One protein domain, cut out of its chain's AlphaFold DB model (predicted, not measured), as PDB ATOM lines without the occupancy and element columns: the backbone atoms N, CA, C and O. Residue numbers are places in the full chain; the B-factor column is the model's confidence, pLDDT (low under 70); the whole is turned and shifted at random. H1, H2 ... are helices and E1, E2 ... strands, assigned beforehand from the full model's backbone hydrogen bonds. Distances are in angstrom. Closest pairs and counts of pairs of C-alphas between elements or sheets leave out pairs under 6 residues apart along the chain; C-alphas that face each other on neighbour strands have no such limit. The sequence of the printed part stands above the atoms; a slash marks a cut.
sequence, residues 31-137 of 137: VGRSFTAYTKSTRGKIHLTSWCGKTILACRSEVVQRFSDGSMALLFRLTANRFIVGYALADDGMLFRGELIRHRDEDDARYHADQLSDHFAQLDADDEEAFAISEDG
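Overview. This is residues 31 to 137 of the 137 residues of an uncharacterized protein of Planctomycetes bacterium FF011L (UniProt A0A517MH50). One antiparallel sheet of seven strands, curled like part of a barrel, folds back on itself into two leaves, E3 and E2 facing E7, E6, E5 and E4, with E1 as the hinge. One long helix, H1, packs with residues 106 to 121 over the larger leaf, on the side away from E2 and E3, and residues 125 to 137 stick out past the body as an arm. The printed part has 107 residues, with seven named strands followed by one named helix; the sheet's order is E3, E2, E1, E7, E6, E5, E4, and the class is mixed, helices and strands. The whole is compact, with a radius of gyration of the C-alphas of 14.5 A, yet elongated, spanning 53 by 29 by 28 A, and the arm makes the length.

Arrangement. The sheet is strongly twisted. E1, residues 34 to 42, bends by 50 degrees at residue 38. Its residues 34 to 38 pair with E7, residues 95 to 102, where N 35 and O 98 are 2.8 A apart, within hydrogen-bond range. Its residues 38 to 42 pair with E2, residues 45 to 49, where N 40 and O 47 are 2.8 A apart. E3, residues 55 to 57, is an edge strand beside E2, with N 48 and O 57 at 2.9 A; E1, E2 and E3 form a meander, each strand the antiparallel neighbour of the one before. E4, residues 60 to 66, E5, residues 72 to 78, E6, residues 82 to 88, and E7 form a second meander, with N 62 to O 75 at 2.8 A, N 74 to O 86 at 2.7 A and N 99 to O 85 at 2.8 A. Between the leaves, the closest C-alphas of E2 and E4 are those of Ile 46 and Ser 61, 6.3 A apart. H1, residues 106 to 135, is on the sheet at a height of 5.5 A, over E6 and E5, and runs only just slantwise to the strands, at 30.2 degrees to E5 on the local plane. Its closest C-alphas to E6 are those of Ala 113 and Val 85, 4.9 A. In H1 every O i to N i+4 pair is within hydrogen-bond range.

Along the chain. E1 begins at C-alpha 34, (-14.252, -17.871, 50.024), and is 24.2 A long. E2 and E3 are shorter; E4 measures 17.4 A, E5 19.2 A, E6 19.4 A and E7 22.7 A. H1 runs 43.6 A from C-alpha 106 at (-29.124, -17.619, 61.593) to C-alpha 135 at (-19.533, -3.835, 21.340).

Size, cuts and confidence. The C-alphas of Ala 80 and Gly 137, the two farthest apart, are 53.3 A apart. The printed part has no cut and no long link. Mean pLDDT of the printed part is 88.2; residues 129 to 137 are under 70.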
ATOM      1  N   VAL A  31     -10.963 -21.166  49.084       83.06
ATOM      2  CA  VAL A  31      -9.755 -20.394  49.397       83.06
ATOM      3  C   VAL A  31     -10.015 -19.577  50.655       83.06
ATOM      4  O   VAL A  31     -10.746 -18.590  50.648       83.06
ATOM      5  N   GLY A  32      -9.437 -20.010  51.776       86.88
ATOM      6  CA  GLY A  32      -9.702 -19.400  53.077       86.88
ATOM      7  C   GLY A  32     -11.177 -19.533  53.467       86.88
ATOM      8  O   GLY A  32     -11.636 -20.626  53.802       86.88
ATOM      9  N   ARG A  33     -11.903 -18.410  53.460       90.06
ATOM     10  CA  ARG A  33     -13.352 -18.367  53.713       90.06
ATOM     11  C   ARG A  33     -14.172 -18.349  52.431       90.06
ATOM     12  O   ARG A  33     -15.338 -18.716  52.495       90.06
ATOM     13  N   SER A  34     -13.576 -17.966  51.309       89.69
ATOM     14  CA  SER A  34     -14.252 -17.871  50.024       89.69
ATOM     15  C   SER A  34     -14.523 -19.258  49.457       89.69
ATOM     16  O   SER A  34     -13.704 -20.177  49.569       89.69
ATOM     17  N   PHE A  35     -15.691 -19.399  48.852       88.56
ATOM     18  CA  PHE A  35     -16.220 -20.643  48.334       88.56
ATOM     19  C   PHE A  35     -16.852 -20.387  46.968       88.56
ATOM     20  O   PHE A  35     -17.696 -19.505  46.824       88.56
ATOM     21  N   THR A  36     -16.471 -21.181  45.976       91.81
ATOM     22  CA  THR A  36     -17.056 -21.145  44.635       91.81
ATOM     23  C   THR A  36     -17.547 -22.535  44.276       91.81
ATOM     24  O   THR A  36     -16.859 -23.522  44.540       91.81
ATOM     25  N   ALA A  37     -18.736 -22.635  43.698       93.31
ATOM     26  CA  ALA A  37     -19.307 -23.888  43.213       93.31
ATOM     27  C   ALA A  37     -20.403 -23.592  42.186       93.31
ATOM     28  O   ALA A  37     -20.538 -22.456  41.752       93.31
ATOM     29  N   TYR A  38     -21.193 -24.596  41.820       93.31
ATOM     30  CA  TYR A  38     -22.331 -24.439  40.921       93.31
ATOM     31  C   TYR A  38     -23.615 -24.868  41.603       93.31
ATOM     32  O   TYR A  38     -23.617 -25.863  42.327       93.31
ATOM     33  N   THR A  39     -24.699 -24.132  41.401       94.62
ATOM     34  CA  THR A  39     -26.011 -24.516  41.909       94.62
ATOM     35  C   THR A  39     -26.541 -25.730  41.157       94.62
ATOM     36  O   THR A  39     -26.261 -25.950  39.980       94.62
ATOM     37  N   LYS A  40     -27.294 -26.564  41.868       94.94
ATOM     38  CA  LYS A  40     -28.078 -27.643  41.283       94.94
ATOM     39  C   LYS A  40     -29.388 -27.785  42.024       94.94
ATOM     40  O   LYS A  40     -29.387 -28.079  43.224       94.94
ATOM     41  N   SER A  41     -30.495 -27.666  41.304       93.81
ATOM     42  CA  SER A  41     -31.826 -27.877  41.862       93.81
ATOM     43  C   SER A  41     -32.189 -29.357  41.774       93.81
ATOM     44  O   SER A  41     -32.120 -29.997  40.727       93.81
ATOM     45  N   THR A  42     -32.532 -29.982  42.897       91.00
ATOM     46  CA  THR A  42     -33.011 -31.370  42.919       91.00
ATOM     47  C   THR A  42     -34.170 -31.484  43.892       91.00
ATOM     48  O   THR A  42     -34.015 -31.282  45.095       91.00
ATOM     49  N   ARG A  43     -35.356 -31.828  43.371       89.12
ATOM     50  CA  ARG A  43     -36.601 -31.937  44.160       89.12
ATOM     51  C   ARG A  43     -36.899 -30.660  44.967       89.12
ATOM     52  O   ARG A  43     -37.267 -30.742  46.137       89.12
ATOM     53  N   GLY A  44     -36.682 -29.493  44.355       85.94
ATOM     54  CA  GLY A  44     -36.920 -28.183  44.973       85.94
ATOM     55  C   GLY A  44     -35.910 -27.785  46.055       85.94
ATOM     56  O   GLY A  44     -36.146 -26.821  46.778       85.94
ATOM     57  N   LYS A  45     -34.804 -28.523  46.202       91.56
ATOM     58  CA  LYS A  45     -33.690 -28.166  47.088       91.56
ATOM     59  C   LYS A  45     -32.484 -27.765  46.264       91.56
ATOM     60  O   LYS A  45     -32.198 -28.399  45.251       91.56
ATOM     61  N   ILE A  46     -31.768 -26.758  46.743       95.56
ATOM     62  CA  ILE A  46     -30.549 -26.283  46.103       95.56
ATOM     63  C   ILE A  46     -29.366 -27.021  46.727       95.56
ATOM     64  O   ILE A  46     -29.228 -27.132  47.949       95.56
ATOM     65  N   HIS A  47     -28.517 -27.555  45.866       95.38
ATOM     66  CA  HIS A  47     -27.251 -28.187  46.196       95.38
ATOM     67  C   HIS A  47     -26.119 -27.432  45.510       95.38
ATOM     68  O   HIS A  47     -26.357 -26.704  44.552       95.38
ATOM     69  N   LEU A  48     -24.890 -27.643  45.982       93.88
ATOM     70  CA  LEU A  48     -23.701 -27.152  45.295       93.88
ATOM     71  C   LEU A  48     -22.944 -28.317  44.665       93.88
ATOM     72  O   LEU A  48     -22.713 -29.348  45.309       93.88
ATOM     73  N   THR A  49     -22.540 -28.151  43.414       92.38
ATOM     74  CA  THR A  49     -21.763 -29.110  42.635       92.38
ATOM     75  C   THR A  49     -20.446 -28.513  42.165       92.38
ATOM     76  O   THR A  49     -20.240 -27.303  42.139       92.38
ATOM     77  N   SER A  50     -19.540 -29.402  41.783       87.50
ATOM     78  CA  SER A  50     -18.383 -29.091  40.960       87.50
ATOM     79  C   SER A  50     -18.838 -28.668  39.563       87.50
ATOM     80  O   SER A  50     -19.994 -28.898  39.190       87.50
ATOM     81  N   TRP A  51     -17.923 -28.121  38.766       82.38
ATOM     82  CA  TRP A  51     -18.199 -27.791  37.363       82.38
ATOM     83  C   TRP A  51     -18.640 -29.026  36.572       82.38
ATOM     84  O   TRP A  51     -19.599 -28.987  35.811       82.38
ATOM     85  N   CYS A  52     -18.005 -30.177  36.817       81.00
ATOM     86  CA  CYS A  52     -18.418 -31.452  36.218       81.00
ATOM     87  C   CYS A  52     -19.706 -32.070  36.817       81.00
ATOM     88  O   CYS A  52     -20.011 -33.232  36.548       81.00
ATOM     89  N   GLY A  53     -20.460 -31.335  37.642       83.44
ATOM     90  CA  GLY A  53     -21.761 -31.754  38.173       83.44
ATOM     91  C   GLY A  53     -21.707 -32.717  39.364       83.44
ATOM     92  O   GLY A  53     -22.748 -33.213  39.807       83.44
ATOM     93  N   LYS A  54     -20.519 -32.989  39.921       87.38
ATOM     94  CA  LYS A  54     -20.369 -33.818  41.124       87.38
ATOM     95  C   LYS A  54     -20.805 -33.026  42.351       87.38
ATOM     96  O   LYS A  54     -20.301 -31.939  42.591       87.38
ATOM     97  N   THR A  55     -21.688 -33.583  43.173       90.06
ATOM     98  CA  THR A  55     -22.125 -32.931  44.415       90.06
ATOM     99  C   THR A  55     -20.952 -32.648  45.355       90.06
ATOM    100  O   THR A  55     -20.182 -33.548  45.692       90.06
ATOM    101  N   ILE A  56     -20.856 -31.392  45.791       89.75
ATOM    102  CA  ILE A  56     -19.907 -30.898  46.793       89.75
ATOM    103  C   ILE A  56     -20.624 -30.656  48.117       89.75
ATOM    104  O   ILE A  56     -20.119 -31.050  49.166       89.75
ATOM    105  N   LEU A  57     -21.813 -30.049  48.072       91.25
ATOM    106  CA  LEU A  57     -22.607 -29.752  49.258       91.25
ATOM    107  C   LEU A  57     -24.075 -30.101  49.033       91.25
ATOM    108  O   LEU A  57     -24.730 -29.577  48.134       91.25
ATOM    109  N   ALA A  58     -24.603 -30.954  49.906       93.94
ATOM    110  CA  ALA A  58     -26.022 -31.257  49.992       93.94
ATOM    111  C   ALA A  58     -26.455 -31.209  51.460       93.94
ATOM    112  O   ALA A  58     -26.322 -32.183  52.199       93.94
ATOM    113  N   CYS A  59     -26.943 -30.049  51.896       93.25
ATOM    114  CA  CYS A  59     -27.411 -29.822  53.262       93.25
ATOM    115  C   CYS A  59     -28.737 -29.050  53.266       93.25
ATOM    116  O   CYS A  59     -29.379 -28.894  52.228       93.25
ATOM    117  N   ARG A  60     -29.185 -28.602  54.445       94.69
ATOM    118  CA  ARG A  60     -30.350 -27.714  54.539       94.69
ATOM    119  C   ARG A  60     -29.969 -26.365  53.934       94.69
ATOM    120  O   ARG A  60     -29.058 -25.713  54.446       94.69
ATOM    121  N   SER A  61     -30.650 -25.991  52.862       95.06
ATOM    122  CA  SER A  61     -30.477 -24.726  52.157       95.06
ATOM    123  C   SER A  61     -31.718 -23.855  52.323       95.06
ATOM    124  O   SER A  61     -32.823 -24.368  52.509       95.06
ATOM    125  N   GLU A  62     -31.537 -22.553  52.203       95.44
ATOM    126  CA  GLU A  62     -32.582 -21.537  52.194       95.44
ATOM    127  C   GLU A  62     -32.256 -20.514  51.112       95.44
ATOM    128  O   GLU A  62     -31.097 -20.135  50.946       95.44
ATOM    129  N   VAL A  63     -33.285 -20.095  50.380       96.00
ATOM    130  CA  VAL A  63     -33.220 -18.902  49.542       96.00
ATOM    131  C   VAL A  63     -33.607 -17.742  50.442       96.00
ATOM    132  O   VAL A  63     -34.766 -17.650  50.837       96.00
ATOM    133  N   VAL A  64     -32.622 -16.931  50.814       96.06
ATOM    134  CA  VAL A  64     -32.809 -15.775  51.698       96.06
ATOM    135  C   VAL A  64     -33.552 -14.679  50.942       96.06
ATOM    136  O   VAL A  64     -34.535 -14.142  51.444       96.06
ATOM    137  N   GLN A  65     -33.131 -14.424  49.704       94.81
ATOM    138  CA  GLN A  65     -33.723 -13.431  48.819       94.81
ATOM    139  C   GLN A  65     -33.678 -13.920  47.373       94.81
ATOM    140  O   GLN A  65     -32.733 -14.596  46.962       94.81
ATOM    141  N   ARG A  66     -34.716 -13.578  46.606       93.81
ATOM    142  CA  ARG A  66     -34.722 -13.674  45.144       93.81
ATOM    143  C   ARG A  66     -34.766 -12.266  44.584       93.81
ATOM    144  O   ARG A  66     -35.648 -11.499  44.968       93.81
ATOM    145  N   PHE A  67     -33.839 -11.962  43.695       90.00
ATOM    146  CA  PHE A  67     -33.793 -10.695  42.985       90.00
ATOM    147  C   PHE A  67     -34.661 -10.769  41.720       90.00
ATOM    148  O   PHE A  67     -35.125 -11.842  41.315       90.00
ATOM    149  N   SER A  68     -34.949  -9.614  41.117       86.00
ATOM    150  CA  SER A  68     -35.850  -9.502  39.960       86.00
ATOM    151  C   SER A  68     -35.311 -10.151  38.686       86.00
ATOM    152  O   SER A  68     -36.096 -10.540  37.826       86.00
ATOM    153  N   ASP A  69     -33.992 -10.276  38.574       83.88
ATOM    154  CA  ASP A  69     -33.267 -10.932  37.478       83.88
ATOM    155  C   ASP A  69     -33.244 -12.471  37.601       83.88
ATOM    156  O   ASP A  69     -32.760 -13.166  36.713       83.88
ATOM    157  N   GLY A  70     -33.800 -13.022  38.687       87.19
ATOM    158  CA  GLY A  70     -33.803 -14.456  38.973       87.19
ATOM    159  C   GLY A  70     -32.596 -14.938  39.781       87.19
ATOM    160  O   GLY A  70     -32.609 -16.090  40.240       87.19
ATOM    161  N   SER A  71     -31.619 -14.063  40.029       92.75
ATOM    162  CA  SER A  71     -30.514 -14.336  40.936       92.75
ATOM    163  C   SER A  71     -31.002 -14.439  42.384       92.75
ATOM    164  O   SER A  71     -32.153 -14.131  42.732       92.75
ATOM    165  N   MET A  72     -30.148 -14.963  43.258       95.56
ATOM    166  CA  MET A  72     -30.548 -15.310  44.614       95.56
ATOM    167  C   MET A  72     -29.430 -15.244  45.638       95.56
ATOM    168  O   MET A  72     -28.322 -15.734  45.416       95.56
ATOM    169  N   ALA A  73     -29.808 -14.756  46.817       96.62
ATOM    170  CA  ALA A  73     -29.058 -14.919  48.048       96.62
ATOM    171  C   ALA A  73     -29.403 -16.274  48.677       96.62
ATOM    172  O   ALA A  73     -30.571 -16.617  48.897       96.62
ATOM    173  N   LEU A  74     -28.380 -17.058  48.986       96.69
ATOM    174  CA  LEU A  74     -28.480 -18.421  49.482       96.69
ATOM    175  C   LEU A  74     -27.784 -18.570  50.825       96.69
ATOM    176  O   LEU A  74     -26.708 -18.024  51.066       96.69
ATOM    177  N   LEU A  75     -28.376 -19.406  51.671       96.75
ATOM    178  CA  LEU A  75     -27.818 -19.816  52.948       96.75
ATOM    179  C   LEU A  75     -27.848 -21.338  53.065       96.75
ATOM    180  O   LEU A  75     -28.882 -21.986  52.914       96.75
ATOM    181  N   PHE A  76     -26.704 -21.917  53.404       96.56
ATOM    182  CA  PHE A  76     -26.513 -23.339  53.643       96.56
ATOM    183  C   PHE A  76     -26.124 -23.564  55.098       96.56
ATOM    184  O   PHE A  76     -25.088 -23.091  55.566       96.56
ATOM    185  N   ARG A  77     -26.944 -24.330  55.820       95.38
ATOM    186  CA  ARG A  77     -26.727 -24.641  57.237       95.38
ATOM    187  C   ARG A  77     -25.799 -25.836  57.392       95.38
ATOM    188  O   ARG A  77     -26.111 -26.936  56.924       95.38
ATOM    189  N   LEU A  78     -24.699 -25.632  58.108       93.62
ATOM    190  CA  LEU A  78     -23.759 -26.678  58.494       93.62
ATOM    191  C   LEU A  78     -23.875 -26.978  59.996       93.62
ATOM    192  O   LEU A  78     -24.594 -26.322  60.746       93.62
ATOM    193  N   THR A  79     -23.149 -27.993  60.459       90.88
ATOM    194  CA  THR A  79     -23.075 -28.316  61.889       90.88
ATOM    195  C   THR A  79     -22.259 -27.278  62.664       90.88
ATOM    196  O   THR A  79     -21.349 -26.660  62.107       90.88
ATOM    197  N   ALA A  80     -22.523 -27.161  63.970       90.62
ATOM    198  CA  ALA A  80     -21.783 -26.311  64.910       90.62
ATOM    199  C   ALA A  80     -21.835 -24.801  64.593       90.62
ATOM    200  O   ALA A  80     -20.804 -24.132  64.636       90.62
ATOM    201  N   ASN A  81     -23.026 -24.274  64.279       91.00
ATOM    202  CA  ASN A  81     -23.279 -22.846  64.012       91.00
ATOM    203  C   ASN A  81     -22.326 -22.267  62.955       91.00
ATOM    204  O   ASN A  81     -21.636 -21.262  63.153       91.00
ATOM    205  N   ARG A  82     -22.250 -22.986  61.833       93.62
ATOM    206  CA  ARG A  82     -21.496 -22.598  60.645       93.62
ATOM    207  C   ARG A  82     -22.452 -22.532  59.473       93.62
ATOM    208  O   ARG A  82     -23.326 -23.390  59.339       93.62
ATOM    209  N   PHE A  83     -22.230 -21.562  58.605       95.75
ATOM    210  CA  PHE A  83     -23.059 -21.349  57.432       95.75
ATOM    211  C   PHE A  83     -22.168 -21.092  56.231       95.75
ATOM    212  O   PHE A  83     -21.099 -20.498  56.366       95.75
ATOM    213  N   ILE A  84     -22.598 -21.564  55.070       96.00
ATOM    214  CA  ILE A  84     -22.094 -21.055  53.798       96.00
ATOM    215  C   ILE A  84     -23.177 -20.138  53.259       96.00
ATOM    216  O   ILE A  84     -24.327 -20.555  53.153       96.00
ATOM    217  N   VAL A  85     -22.819 -18.900  52.963       96.75
ATOM    218  CA  VAL A  85     -23.744 -17.881  52.467       96.75
ATOM    219  C   VAL A  85     -23.218 -17.313  51.168       96.75
ATOM    220  O   VAL A  85     -22.003 -17.270  50.981       96.75
ATOM    221  N   GLY A  86     -24.098 -16.899  50.267       95.56
ATOM    222  CA  GLY A  86     -23.669 -16.165  49.086       95.56
ATOM    223  C   GLY A  86     -24.676 -16.125  47.963       95.56
ATOM    224  O   GLY A  86     -25.859 -16.340  48.185       95.56
ATOM    225  N   TYR A  87     -24.175 -15.851  46.771       95.94
ATOM    226  CA  TYR A  87     -24.950 -15.406  45.628       95.94
ATOM    227  C   TYR A  87     -24.852 -16.390  44.466       95.94
ATOM    228  O   TYR A  87     -23.778 -16.945  44.209       95.94
ATOM    229  N   ALA A  88     -25.961 -16.606  43.763       94.62
ATOM    230  CA  ALA A  88     -25.991 -17.346  42.507       94.62
ATOM    231  C   ALA A  88     -26.984 -16.732  41.520       94.62
ATOM    232  O   ALA A  88     -28.055 -16.282  41.918       94.62
ATOM    233  N   LEU A  89     -26.664 -16.808  40.228       91.19
ATOM    234  CA  LEU A  89     -27.501 -16.261  39.152       91.19
ATOM    235  C   LEU A  89     -28.782 -17.070  38.893       91.19
ATOM    236  O   LEU A  89     -29.745 -16.539  38.358       91.19
ATOM    237  N   ALA A  90     -28.812 -18.352  39.267       90.31
ATOM    238  CA  ALA A  90     -30.014 -19.184  39.207       90.31
ATOM    239  C   ALA A  90     -29.889 -20.420  40.112       90.31
ATOM    240  O   ALA A  90     -28.846 -20.679  40.723       90.31
ATOM    241  N   ASP A  91     -30.951 -21.220  40.176       89.50
ATOM    242  CA  ASP A  91     -31.035 -22.421  41.009       89.50
ATOM    243  C   ASP A  91     -30.400 -23.681  40.398       89.50
ATOM    244  O   ASP A  91     -30.189 -24.655  41.130       89.50
ATOM    245  N   ASP A  92     -30.066 -23.680  39.105       90.69
ATOM    246  CA  ASP A  92     -29.441 -24.821  38.430       90.69
ATOM    247  C   ASP A  92     -28.358 -24.404  37.427       90.69
ATOM    248  O   ASP A  92     -28.545 -23.507  36.608       90.69
ATOM    249  N   GLY A  93     -27.207 -25.076  37.494       85.31
ATOM    250  CA  GLY A  93     -26.076 -24.907  36.583       85.31
ATOM    251  C   GLY A  93     -25.299 -23.594  36.717       85.31
ATOM    252  O   GLY A  93     -24.315 -23.418  36.002       85.31
ATOM    253  N   MET A  94     -25.692 -22.690  37.619       90.44
ATOM    254  CA  MET A  94     -25.105 -21.350  37.714       90.44
ATOM    255  C   MET A  94     -24.001 -21.255  38.752       90.44
ATOM    256  O   MET A  94     -24.003 -21.964  39.757       90.44
ATOM    257  N   LEU A  95     -23.054 -20.349  38.509       90.25
ATOM    258  CA  LEU A  95     -21.970 -20.066  39.438       90.25
ATOM    259  C   LEU A  95     -22.539 -19.567  40.772       90.25
ATOM    260  O   LEU A  95     -23.337 -18.635  40.817       90.25
ATOM    261  N   PHE A  96     -22.086 -20.185  41.853       93.81
ATOM    262  CA  PHE A  96     -22.295 -19.748  43.221       93.81
ATOM    263  C   PHE A  96     -20.993 -19.151  43.757       93.81
ATOM    264  O   PHE A  96     -19.958 -19.826  43.749       93.81
ATOM    265  N   ARG A  97     -21.058 -17.918  44.265       93.81
ATOM    266  CA  ARG A  97     -19.956 -17.220  44.942       93.81
ATOM    267  C   ARG A  97     -20.365 -16.963  46.388       93.81
ATOM    268  O   ARG A  97     -21.381 -16.325  46.638       93.81
ATOM    269  N   GLY A  98     -19.596 -17.464  47.348       94.38
ATOM    270  CA  GLY A  98     -19.984 -17.365  48.748       94.38
ATOM    271  C   GLY A  98     -18.843 -17.442  49.742       94.38
ATOM    272  O   GLY A  98     -17.666 -17.522  49.391       94.38
ATOM    273  N   GLU A  99     -19.220 -17.443  51.014       95.38
ATOM    274  CA  GLU A  99     -18.311 -17.456  52.146       95.38
ATOM    275  C   GLU A  99     -18.749 -18.437  53.229       95.38
ATOM    276  O   GLU A  99     -19.926 -18.550  53.573       95.38
ATOM    277  N   LEU A 100     -17.770 -19.107  53.838       94.62
ATOM    278  CA  LEU A 100     -17.941 -19.801  55.105       94.62
ATOM    279  C   LEU A 100     -17.886 -18.789  56.257       94.62
ATOM    280  O   LEU A 100     -16.846 -18.174  56.525       94.62
ATOM    281  N   ILE A 101     -18.978 -18.709  57.012       94.31
ATOM    282  CA  ILE A 101     -19.089 -17.935  58.249       94.31
ATOM    283  C   ILE A 101     -19.268 -18.879  59.451       94.31
ATOM    284  O   ILE A 101     -19.809 -19.983  59.334       94.31
ATOM    285  N   ARG A 102     -18.746 -18.487  60.619       92.31
ATOM    286  CA  ARG A 102     -18.731 -19.300  61.850       92.31
ATOM    287  C   ARG A 102     -19.132 -18.454  63.053       92.31
ATOM    288  O   ARG A 102     -18.865 -17.258  63.047       92.31
ATOM    289  N   HIS A 103     -19.670 -19.102  64.088       80.00
ATOM    290  CA  HIS A 103     -20.010 -18.472  65.375       80.00
ATOM    291  C   HIS A 103     -21.005 -17.309  65.243       80.00
ATOM    292  O   HIS A 103     -20.939 -16.341  65.992       80.00
ATOM    293  N   ARG A 104     -21.911 -17.422  64.274       78.81
ATOM    294  CA  ARG A 104     -23.034 -16.511  64.047       78.81
ATOM    295  C   ARG A 104     -24.335 -17.256  64.319       78.81
ATOM    296  O   ARG A 104     -24.336 -18.492  64.299       78.81
ATOM    297  N   ASP A 105     -25.405 -16.530  64.603       91.81
ATOM    298  CA  ASP A 105     -26.749 -17.099  64.552       91.81
ATOM    299  C   ASP A 105     -27.294 -17.077  63.111       91.81
ATOM    300  O   ASP A 105     -26.584 -16.724  62.163       91.81
ATOM    301  N   GLU A 106     -28.523 -17.558  62.926       92.62
ATOM    302  CA  GLU A 106     -29.124 -17.619  61.593       92.62
ATOM    303  C   GLU A 106     -29.504 -16.243  61.042       92.62
ATOM    304  O   GLU A 106     -29.454 -16.064  59.829       92.62
ATOM    305  N   ASP A 107     -29.867 -15.284  61.893       94.69
ATOM    306  CA  ASP A 107     -30.302 -13.959  61.446       94.69
ATOM    307  C   ASP A 107     -29.104 -13.143  60.958       94.69
ATOM    308  O   ASP A 107     -29.140 -12.596  59.855       94.69
ATOM    309  N   ASP A 108     -27.992 -13.190  61.695       93.50
ATOM    310  CA  ASP A 108     -26.699 -12.669  61.251       93.50
ATOM    311  C   ASP A 108     -26.262 -13.313  59.925       93.50
ATOM    312  O   ASP A 108     -25.713 -12.651  59.042       93.50
ATOM    313  N   ALA A 109     -26.486 -14.621  59.776       94.50
ATOM    314  CA  ALA A 109     -26.130 -15.339  58.560       94.50
ATOM    315  C   ALA A 109     -26.993 -14.920  57.361       94.50
ATOM    316  O   ALA A 109     -26.455 -14.762  56.267       94.50
ATOM    317  N   ARG A 110     -28.304 -14.715  57.550       96.44
ATOM    318  CA  ARG A 110     -29.192 -14.181  56.504       96.44
ATOM    319  C   ARG A 110     -28.779 -12.774  56.099       96.44
ATOM    320  O   ARG A 110     -28.641 -12.515  54.910       96.44
ATOM    321  N   TYR A 111     -28.512 -11.909  57.075       94.38
ATOM    322  CA  TYR A 111     -28.049 -10.548  56.817       94.38
ATOM    323  C   TYR A 111     -26.740 -10.531  56.016       94.38
ATOM    324  O   TYR A 111     -26.612  -9.791  55.045       94.38
ATOM    325  N   HIS A 112     -25.781 -11.398  56.362       94.38
ATOM    326  CA  HIS A 112     -24.529 -11.520  55.607       94.38
ATOM    327  C   HIS A 112     -24.745 -12.080  54.197       94.38
ATOM    328  O   HIS A 112     -24.052 -11.674  53.270       94.38
ATOM    329  N   ALA A 113     -25.691 -13.009  54.019       94.94
ATOM    330  CA  ALA A 113     -26.041 -13.529  52.699       94.94
ATOM    331  C   ALA A 113     -26.583 -12.423  51.788       94.94
ATOM    332  O   ALA A 113     -26.202 -12.368  50.621       94.94
ATOM    333  N   ASP A 114     -27.430 -11.552  52.334       93.06
ATOM    334  CA  ASP A 114     -28.025 -10.422  51.623       93.06
ATOM    335  C   ASP A 114     -26.955  -9.396  51.220       93.06
ATOM    336  O   ASP A 114     -26.746  -9.162  50.034       93.06
ATOM    337  N   GLN A 115     -26.144  -8.924  52.178       93.12
ATOM    338  CA  GLN A 115     -25.056  -7.975  51.899       93.12
ATOM    339  C   GLN A 115     -24.046  -8.484  50.865       93.12
ATOM    340  O   GLN A 115     -23.591  -7.728  50.007       93.12
ATOM    341  N   LEU A 116     -23.657  -9.760  50.961       92.00
ATOM    342  CA  LEU A 116     -22.725 -10.348  50.001       92.00
ATOM    343  C   LEU A 116     -23.354 -10.430  48.605       92.00
ATOM    344  O   LEU A 116     -22.658 -10.274  47.606       92.00
ATOM    345  N   SER A 117     -24.662 -10.678  48.544       90.88
ATOM    346  CA  SER A 117     -25.398 -10.774  47.289       90.88
ATOM    347  C   SER A 117     -25.569  -9.421  46.621       90.88
ATOM    348  O   SER A 117     -25.299  -9.335  45.431       90.88
ATOM    349  N   ASP A 118     -25.889  -8.367  47.372       88.00
ATOM    350  CA  ASP A 118     -25.936  -6.997  46.847       88.00
ATOM    351  C   ASP A 118     -24.598  -6.588  46.221       88.00
ATOM    352  O   ASP A 118     -24.552  -6.009  45.137       88.00
ATOM    353  N   HIS A 119     -23.485  -6.942  46.873       88.12
ATOM    354  CA  HIS A 119     -22.155  -6.663  46.341       88.12
ATOM    355  C   HIS A 119     -21.894  -7.372  45.002       88.12
ATOM    356  O   HIS A 119     -21.402  -6.741  44.068       88.12
ATOM    357  N   PHE A 120     -22.211  -8.667  44.893       86.81
ATOM    358  CA  PHE A 120     -21.999  -9.412  43.647       86.81
ATOM    359  C   PHE A 120     -22.995  -9.047  42.549       86.81
ATOM    360  O   PHE A 120     -22.599  -9.022  41.391       86.81
ATOM    361  N   ALA A 121     -24.241  -8.730  42.899       84.81
ATOM    362  CA  ALA A 121     -25.227  -8.233  41.951       84.81
ATOM    363  C   ALA A 121     -24.765  -6.909  41.325       84.81
ATOM    364  O   ALA A 121     -24.866  -6.742  40.114       84.81
ATOM    365  N   GLN A 122     -24.181  -6.007  42.124       85.00
ATOM    366  CA  GLN A 122     -23.592  -4.774  41.595       85.00
ATOM    367  C   GLN A 122     -22.407  -5.056  40.664       85.00
ATOM    368  O   GLN A 122     -22.332  -4.467  39.596       85.00
ATOM    369  N   LEU A 123     -21.501  -5.970  41.035       82.94
ATOM    370  CA  LEU A 123     -20.361  -6.325  40.181       82.94
ATOM    371  C   LEU A 123     -20.794  -6.931  38.841       82.94
ATOM    372  O   LEU A 123     -20.231  -6.579  37.811       82.94
ATOM    373  N   ASP A 124     -21.777  -7.833  38.853       80.50
ATOM    374  CA  ASP A 124     -22.280  -8.439  37.618       80.50
ATOM    375  C   ASP A 124     -22.981  -7.376  36.736       80.50
ATOM    376  O   ASP A 124     -22.806  -7.394  35.521       80.50
ATOM    377  N   ALA A 125     -23.691  -6.402  37.329       78.75
ATOM    378  CA  ALA A 125     -24.273  -5.272  36.592       78.75
ATOM    379  C   ALA A 125     -23.201  -4.349  35.975       78.75
ATOM    380  O   ALA A 125     -23.316  -3.965  34.812       78.75
ATOM    381  N   ASP A 126     -22.141  -4.033  36.725       76.75
ATOM    382  CA  ASP A 126     -21.023  -3.214  36.241       76.75
ATOM    383  C   ASP A 126     -20.293  -3.898  35.062       76.75
ATOM    384  O   ASP A 126     -19.925  -3.241  34.081       76.75
ATOM    385  N   ASP A 127     -20.100  -5.222  35.132       71.44
ATOM    386  CA  ASP A 127     -19.486  -6.018  34.059       71.44
ATOM    387  C   ASP A 127     -20.367  -6.048  32.793       71.44
ATOM    388  O   ASP A 127     -19.848  -5.929  31.676       71.44
ATOM    389  N   GLU A 128     -21.693  -6.172  32.941       71.94
ATOM    390  CA  GLU A 128     -22.641  -6.101  31.818       71.94
ATOM    391  C   GLU A 128     -22.610  -4.728  31.127       71.94
ATOM    392  O   GLU A 128     -22.556  -4.660  29.894       71.94
ATOM    393  N   GLU A 129     -22.574  -3.634  31.897       69.44
ATOM    394  CA  GLU A 129     -22.454  -2.274  31.356       69.44
ATOM    395  C   GLU A 129     -21.140  -2.082  30.583       69.44
ATOM    396  O   GLU A 129     -21.137  -1.543  29.470       69.44
ATOM    397  N   ALA A 130     -20.019  -2.558  31.132       67.00
ATOM    398  CA  ALA A 130     -18.716  -2.468  30.478       67.00
ATOM    399  C   ALA A 130     -18.663  -3.265  29.163       67.00
ATOM    400  O   ALA A 130     -18.084  -2.790  28.178       67.00
ATOM    401  N   PHE A 131     -19.276  -4.452  29.127       61.88
ATOM    402  CA  PHE A 131     -19.349  -5.272  27.919       61.88
ATOM    403  C   PHE A 131     -20.187  -4.592  26.827       61.88
ATOM    404  O   PHE A 131     -19.726  -4.491  25.689       61.88
ATOM    405  N   ALA A 132     -21.354  -4.040  27.178       62.81
ATOM    406  CA  ALA A 132     -22.231  -3.344  26.234       62.81
ATOM    407  C   ALA A 132     -21.546  -2.136  25.566       62.81
ATOM    408  O   ALA A 132     -21.668  -1.938  24.361       62.81
ATOM    409  N   ILE A 133     -20.759  -1.362  26.323       68.31
ATOM    410  CA  ILE A 133     -20.009  -0.208  25.791       68.31
ATOM    411  C   ILE A 133     -18.912  -0.647  24.804       68.31
ATOM    412  O   ILE A 133     -18.551   0.110  23.903       68.31
ATOM    413  N   SER A 134     -18.366  -1.855  24.963       62.84
ATOM    414  CA  SER A 134     -17.273  -2.362  24.125       62.84
ATOM    415  C   SER A 134     -17.713  -2.948  22.777       62.84
ATOM    416  O   SER A 134     -16.880  -3.041  21.880       62.84
ATOM    417  N   GLU A 135     -18.990  -3.315  22.610       57.31
ATOM    418  CA  GLU A 135     -19.533  -3.835  21.340       57.31
ATOM    419  C   GLU A 135     -20.000  -2.730  20.369       57.31
ATOM    420  O   GLU A 135     -20.130  -2.984  19.172       57.31
ATOM    421  N   ASP A 136     -20.190  -1.500  20.859       53.50
ATOM    422  CA  ASP A 136     -20.629  -0.333  20.076       53.50
ATOM    423  C   ASP A 136     -19.466   0.555  19.554       53.50
ATOM    424  O   ASP A 136     -19.705   1.651  19.034       53.50
ATOM    425  N   GLY A 137     -18.205   0.111  19.681       42.94
ATOM    426  CA  GLY A 137     -16.989   0.836  19.256       42.94
ATOM    427  C   GLY A 137     -16.150   0.104  18.216       42.94
ATOM    428  O   GLY A 137     -15.576   0.801  17.346       42.94
TER     429      GLY A 137